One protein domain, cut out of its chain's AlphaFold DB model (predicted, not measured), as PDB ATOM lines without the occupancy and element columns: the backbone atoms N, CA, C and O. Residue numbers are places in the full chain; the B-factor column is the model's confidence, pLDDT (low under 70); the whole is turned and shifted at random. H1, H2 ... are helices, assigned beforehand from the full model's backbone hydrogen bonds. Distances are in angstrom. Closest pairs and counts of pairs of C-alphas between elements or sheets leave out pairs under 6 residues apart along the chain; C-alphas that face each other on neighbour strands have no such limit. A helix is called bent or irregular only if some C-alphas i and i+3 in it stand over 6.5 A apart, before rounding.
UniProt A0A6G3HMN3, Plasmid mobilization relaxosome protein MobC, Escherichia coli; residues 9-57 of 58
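AT A GLANCE: This is residues 9 to 57 of the 58 residues of the protein "Plasmid mobilization relaxosome protein MobC" of Escherichia coli (UniProt A0A6G3HMN3). Two short helices, H1 and H2, make a loose corner near one end of a long, thin model, and a third short helix, H3, lies by itself near the other end, joined to them by the drawn-out, unnamed stretch of residues 32 to 46. Residues 38 to 57, with H3 among them, stand free of the rest and make much of the length. The printed part has 49 residues with three named helices, H1, H2 and H3 in that order along the chain, and no named strand; the class is all helix. It is extended, with a radius of gyration of the C-alphas of 18.8 A, and its C-alphas span 55 by 18 by 13 A along the three main axes.

HOW THE PARTS SIT: The helices H1, residues 9 to 17, H2, residues 23 to 31, and H3, residues 47 to 55, have 9 residues each. H1 and H2 are close but not clearly touching, with 2 pairs of C-alphas within 8 A. Their closest C-alphas are those of Leu 15 and Leu 23, 6.7 A apart. Their centres are 12.7 A apart, and their lines stand about perpendicular, at 79 degrees. H3 touches no helix: it is apart from H1 and also apart from H2. In H1, H2 and H3 every O i to N i+4 pair of the backbone is within hydrogen-bond range.

IN THESE COORDINATES: H1 runs from Asp 9, with its C-alpha at (92.812, 58.910, 165.915), to Arg 17, 12.7 A from first to last C-alpha. H2 runs from Leu 23, with its C-alpha at (97.965, 67.024, 154.876), to Cys 31, over 11.3 A. H3 runs from Gln 47 to Ala 55, with C-alpha 55 at (125.927, 85.085, 129.560), over 12.7 A. No helix is bent or irregular.

THE WHOLE: The outline is a rod. The two C-alphas farthest apart are those of Asp 9 and Ile 56, at 55.7 A, and the first and last printed C-alphas, of Asp 9 and Gly 57, are 54.2 A apart. The link from H1 to H2 is tight, with 5 residues between them. The link from H2 to H3 is long, with 15 residues, 32 to 46, whose C-alphas lie 4 to 23 A from the mean of all C-alphas. Residues 38 to 57 stand free, of which 47 to 55 belong to H3. The printed part has no cut. The mean pLDDT of the printed part is 81.8, and the model's confidence is low, under 70, at residues 34 to 42, within the long link.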
ATOM      1  N   ASP A   9      94.007  58.069 165.724       96.81
ATOM      2  CA  ASP A   9      92.812  58.910 165.915       96.81
ATOM      3  C   ASP A   9      93.097  60.371 165.554       96.81
ATOM      4  O   ASP A   9      92.383  60.990 164.764       96.81
ATOM      5  N   GLU A  10      94.199  60.918 166.068       94.00
ATOM      6  CA  GLU A  10      94.613  62.284 165.760       94.00
ATOM      7  C   GLU A  10      94.882  62.459 164.264       94.00
ATOM      8  O   GLU A  10      94.491  63.471 163.677       94.00
ATOM      9  N   HIS A  11      95.502  61.466 163.621       92.06
ATOM     10  CA  HIS A  11      95.726  61.482 162.181       92.06
ATOM     11  C   HIS A  11      94.408  61.478 161.393       92.06
ATOM     12  O   HIS A  11      94.261  62.273 160.462       92.06
ATOM     13  N   ALA A  12      93.430  60.656 161.784       93.81
ATOM     14  CA  ALA A  12      92.114  60.623 161.150       93.81
ATOM     15  C   ALA A  12      91.394  61.976 161.273       93.81
ATOM     16  O   ALA A  12      90.955  62.539 160.269       93.81
ATOM     17  N   ARG A  13      91.385  62.565 162.472       93.31
ATOM     18  CA  ARG A  13      90.759  63.876 162.728       93.31
ATOM     19  C   ARG A  13      91.444  65.010 161.968       93.31
ATOM     20  O   ARG A  13      90.801  65.990 161.588       93.31
ATOM     21  N   LEU A  14      92.753  64.905 161.735       91.69
ATOM     22  CA  LEU A  14      93.494  65.837 160.882       91.69
ATOM     23  C   LEU A  14      93.122  65.678 159.405       91.69
ATOM     24  O   LEU A  14      92.987  66.686 158.710       91.69
ATOM     25  N   LEU A  15      92.931  64.447 158.927       91.25
ATOM     26  CA  LEU A  15      92.503  64.182 157.552       91.25
ATOM     27  C   LEU A  15      91.084  64.690 157.280       91.25
ATOM     28  O   LEU A  15      90.873  65.307 156.240       91.25
ATOM     29  N   GLU A  16      90.148  64.524 158.214       92.94
ATOM     30  CA  GLU A  16      88.775  65.045 158.083       92.94
ATOM     31  C   GLU A  16      88.730  66.572 157.943       92.94
ATOM     32  O   GLU A  16      87.879  67.121 157.247       92.94
ATOM     33  N   ARG A  17      89.665  67.272 158.592       90.44
ATOM     34  CA  ARG A  17      89.782  68.737 158.541       90.44
ATOM     35  C   ARG A  17      90.618  69.240 157.366       90.44
ATOM     36  O   ARG A  17      90.637  70.444 157.109       90.44
ATOM     37  N   CYS A  18      91.349  68.361 156.685       92.12
ATOM     38  CA  CYS A  18      92.258  68.741 155.616       92.12
ATOM     39  C   CYS A  18      91.478  69.058 154.334       92.12
ATOM     40  O   CYS A  18      90.955  68.181 153.658       92.12
ATOM     41  N   GLU A  19      91.477  70.331 153.942       84.12
ATOM     42  CA  GLU A  19      90.736  70.835 152.773       84.12
ATOM     43  C   GLU A  19      91.406  70.512 151.417       84.12
ATOM     44  O   GLU A  19      90.977  70.987 150.367       84.12
ATOM     45  N   GLY A  20      92.503  69.750 151.410       77.94
ATOM     46  CA  GLY A  20      93.309  69.494 150.217       77.94
ATOM     47  C   GLY A  20      93.896  68.087 150.156       77.94
ATOM     48  O   GLY A  20      93.828  67.314 151.103       77.94
ATOM     49  N   LYS A  21      94.534  67.761 149.026       80.00
ATOM     50  CA  LYS A  21      95.077  66.414 148.755       80.00
ATOM     51  C   LYS A  21      96.277  66.014 149.626       80.00
ATOM     52  O   LYS A  21      96.665  64.854 149.609       80.00
ATOM     53  N   GLN A  22      96.920  66.964 150.309       86.88
ATOM     54  CA  GLN A  22      98.161  66.724 151.050       86.88
ATOM     55  C   GLN A  22      98.123  67.390 152.428       86.88
ATOM     56  O   GLN A  22      98.269  68.612 152.532       86.88
ATOM     57  N   LEU A  23      98.019  66.573 153.482       89.19
ATOM     58  CA  LEU A  23      97.965  67.024 154.876       89.19
ATOM     59  C   LEU A  23      99.165  67.905 155.251       89.19
ATOM     60  O   LEU A  23      98.992  68.974 155.824       89.19
ATOM     61  N   ALA A  24     100.380  67.529 154.843       87.44
ATOM     62  CA  ALA A  24     101.587  68.301 155.149       87.44
ATOM     63  C   ALA A  24     101.573  69.730 154.565       87.44
ATOM     64  O   ALA A  24     102.111  70.653 155.175       87.44
ATOM     65  N   VAL A  25     100.966  69.932 153.389       85.81
ATOM     66  CA  VAL A  25     100.827  71.265 152.774       85.81
ATOM     67  C   VAL A  25      99.805  72.094 153.546       85.81
ATOM     68  O   VAL A  25     100.062  73.258 153.851       85.81
ATOM     69  N   TRP A  26      98.671  71.483 153.891       88.62
ATOM     70  CA  TRP A  26      97.628  72.124 154.683       88.62
ATOM     71  C   TRP A  26      98.142  72.524 156.076       88.62
ATOM     72  O   TRP A  26      97.978  73.673 156.478       88.62
ATOM     73  N   MET A  27      98.876  71.642 156.762       88.50
ATOM     74  CA  MET A  27      99.460  71.925 158.079       88.50
ATOM     75  C   MET A  27     100.475  73.073 158.056       88.50
ATOM     76  O   MET A  27     100.452  73.907 158.954       88.50
ATOM     77  N   ARG A  28     101.338  73.178 157.035       84.12
ATOM     78  CA  ARG A  28     102.265  74.323 156.910       84.12
ATOM     79  C   ARG A  28     101.521  75.655 156.810       84.12
ATOM     80  O   ARG A  28     101.876  76.616 157.486       84.12
ATOM     81  N   ARG A  29     100.446  75.689 156.021       83.94
ATOM     82  CA  ARG A  29      99.607  76.883 155.870       83.94
ATOM     83  C   ARG A  29      98.885  77.246 157.171       83.94
ATOM     84  O   ARG A  29      98.875  78.411 157.546       83.94
ATOM     85  N   VAL A  30      98.260  76.266 157.826       84.75
ATOM     86  CA  VAL A  30      97.360  76.502 158.970       84.75
ATOM     87  C   VAL A  30      98.116  76.648 160.292       84.75
ATOM     88  O   VAL A  30      97.802  77.540 161.069       84.75
ATOM     89  N   CYS A  31      99.109  75.799 160.561       81.44
ATOM     90  CA  CYS A  31      99.800  75.762 161.853       81.44
ATOM     91  C   CYS A  31     101.019  76.688 161.920       81.44
ATOM     92  O   CYS A  31     101.339  77.176 162.997       81.44
ATOM     93  N   LEU A  32     101.712  76.910 160.798       78.88
ATOM     94  CA  LEU A  32     102.940  77.719 160.766       78.88
ATOM     95  C   LEU A  32     102.716  79.114 160.170       78.88
ATOM     96  O   LEU A  32     103.642  79.919 160.154       78.88
ATOM     97  N   GLY A  33     101.509  79.397 159.656       70.69
ATOM     98  CA  GLY A  33     101.209  80.648 158.951       70.69
ATOM     99  C   GLY A  33     102.111  80.874 157.735       70.69
ATOM    100  O   GLY A  33     102.275  82.009 157.291       70.69
ATOM    101  N   GLU A  34     102.743  79.809 157.227       68.75
ATOM    102  CA  GLU A  34     103.766  79.920 156.202       68.75
ATOM    103  C   GLU A  34     103.110  80.429 154.911       68.75
ATOM    104  O   GLU A  34     102.089  79.866 154.483       68.75
ATOM    105  N   PRO A  35     103.649  81.493 154.278       64.31
ATOM    106  CA  PRO A  35     103.121  81.959 153.012       64.31
ATOM    107  C   PRO A  35     103.210  80.800 152.026       64.31
ATOM    108  O   PRO A  35     104.305  80.349 151.687       64.31
ATOM    109  N   VAL A  36     102.059  80.298 151.573       66.00
ATOM    110  CA  VAL A  36     102.028  79.272 150.531       66.00
ATOM    111  C   VAL A  36     102.787  79.852 149.348       66.00
ATOM    112  O   VAL A  36     102.348  80.851 148.767       66.00
ATOM    113  N   ALA A  37     103.938  79.259 149.020       66.75
ATOM    114  CA  ALA A  37     104.694  79.643 147.842       66.75
ATOM    115  C   ALA A  37     103.715  79.627 146.671       66.75
ATOM    116  O   ALA A  37     103.107  78.590 146.383       66.75
ATOM    117  N   ARG A  38     103.474  80.793 146.057       63.94
ATOM    118  CA  ARG A  38     102.527  80.874 144.951       63.94
ATOM    119  C   ARG A  38     103.063  79.950 143.868       63.94
ATOM    120  O   ARG A  38     104.025  80.295 143.190       63.94
ATOM    121  N   SER A  39     102.403  78.815 143.653       59.75
ATOM    122  CA  SER A  39     102.542  78.032 142.424       59.75
ATOM    123  C   SER A  39     101.824  78.770 141.285       59.75
ATOM    124  O   SER A  39     101.012  78.220 140.549       59.75
ATOM    125  N   GLY A  40     102.045  80.084 141.190       63.72
ATOM    126  CA  GLY A  40     101.645  80.847 140.029       63.72
ATOM    127  C   GLY A  40     102.437  80.312 138.850       63.72
ATOM    128  O   GLY A  40     103.610  79.964 138.995       63.72
ATOM    129  N   LYS A  41     101.789  80.235 137.687       62.38
ATOM    130  CA  LYS A  41     102.461  79.955 136.421       62.38
ATOM    131  C   LYS A  41     103.646  80.915 136.325       62.38
ATOM    132  O   LYS A  41     103.440  82.124 136.211       62.38
ATOM    133  N   LEU A  42     104.864  80.384 136.441       67.31
ATOM    134  CA  LEU A  42     106.067  81.161 136.175       67.31
ATOM    135  C   LEU A  42     105.867  81.809 134.802       67.31
ATOM    136  O   LEU A  42     105.397  81.116 133.889       67.31
ATOM    137  N   PRO A  43     106.149  83.115 134.644       71.56
ATOM    138  CA  PRO A  43     106.121  83.706 133.321       71.56
ATOM    139  C   PRO A  43     106.986  82.824 132.426       71.56
ATOM    140  O   PRO A  43     108.110  82.471 132.793       71.56
ATOM    141  N   THR A  44     106.429  82.385 131.299       74.69
ATOM    142  CA  THR A  44     107.197  81.629 130.316       74.69
ATOM    143  C   THR A  44     108.263  82.575 129.783       74.69
ATOM    144  O   THR A  44     108.003  83.388 128.901       74.69
ATOM    145  N   LEU A  45     109.451  82.525 130.382       75.19
ATOM    146  CA  LEU A  45     110.597  83.290 129.928       75.19
ATOM    147  C   LEU A  45     111.030  82.702 128.590       75.19
ATOM    148  O   LEU A  45     111.257  81.496 128.464       75.19
ATOM    149  N   ALA A  46     111.108  83.559 127.575       82.69
ATOM    150  CA  ALA A  46     111.579  83.149 126.266       82.69
ATOM    151  C   ALA A  46     113.009  82.598 126.392       82.69
ATOM    152  O   ALA A  46     113.867  83.213 127.025       82.69
ATOM    153  N   GLN A  47     113.276  81.449 125.766       85.00
ATOM    154  CA  GLN A  47     114.592  80.795 125.791       85.00
ATOM    155  C   GLN A  47     115.770  81.729 125.432       85.00
ATOM    156  O   GLN A  47     116.820  81.606 126.062       85.00
ATOM    157  N   PRO A  48     115.635  82.694 124.495       87.94
ATOM    158  CA  PRO A  48     116.690  83.674 124.234       87.94
ATOM    159  C   PRO A  48     117.045  84.547 125.447       87.94
ATOM    160  O   PRO A  48     118.226  84.745 125.718       87.94
ATOM    161  N   LEU A  49     116.053  84.999 126.223       85.75
ATOM    162  CA  LEU A  49     116.281  85.836 127.408       85.75
ATOM    163  C   LEU A  49     117.042  85.073 128.496       85.75
ATOM    164  O   LEU A  49     117.933  85.624 129.134       85.75
ATOM    165  N   LEU A  50     116.736  83.784 128.676       86.56
ATOM    166  CA  LEU A  50     117.453  82.930 129.626       86.56
ATOM    167  C   LEU A  50     118.934  82.781 129.257       86.56
ATOM    168  O   LEU A  50     119.794  82.831 130.132       86.56
ATOM    169  N   ARG A  51     119.241  82.649 127.960       87.75
ATOM    170  CA  ARG A  51     120.627  82.588 127.469       87.75
ATOM    171  C   ARG A  51     121.362  83.909 127.676       87.75
ATOM    172  O   ARG A  51     122.519  83.888 128.076       87.75
ATOM    173  N   GLN A  52     120.693  85.039 127.440       88.00
ATOM    174  CA  GLN A  52     121.271  86.361 127.692       88.00
ATOM    175  C   GLN A  52     121.609  86.546 129.170       88.00
ATOM    176  O   GLN A  52     122.708  86.983 129.483       88.00
ATOM    177  N   LEU A  53     120.709  86.157 130.076       86.75
ATOM    178  CA  LEU A  53     120.966  86.224 131.516       86.75
ATOM    179  C   LEU A  53     122.129  85.320 131.943       86.75
ATOM    180  O   LEU A  53     122.968  85.747 132.729       86.75
ATOM    181  N   ALA A  54     122.214  84.102 131.401       86.56
ATOM    182  CA  ALA A  54     123.320  83.185 131.685       86.56
ATOM    183  C   ALA A  54     124.683  83.718 131.201       86.56
ATOM    184  O   ALA A  54     125.697  83.454 131.839       86.56
ATOM    185  N   ALA A  55     124.708  84.493 130.112       84.56
ATOM    186  CA  ALA A  55     125.927  85.085 129.560       84.56
ATOM    187  C   ALA A  55     126.441  86.315 130.332       84.56
ATOM    188  O   ALA A  55     127.575  86.718 130.115       84.56
ATOM    189  N   ILE A  56     125.644  86.917 131.225       86.38
ATOM    190  CA  ILE A  56     126.067  88.087 132.026       86.38
ATOM    191  C   ILE A  56     127.071  87.696 133.127       86.38
ATOM    192  O   ILE A  56     127.834  88.539 133.588       86.38
ATOM    193  N   GLY A  57     127.066  86.435 133.568       74.56
ATOM    194  CA  GLY A  57     127.915  85.946 134.660       74.56
ATOM    195  C   GLY A  57     129.228  85.278 134.239       74.56
ATOM    196  O   GLY A  57     129.888  84.710 135.106       74.56
TER     197      GLY A  57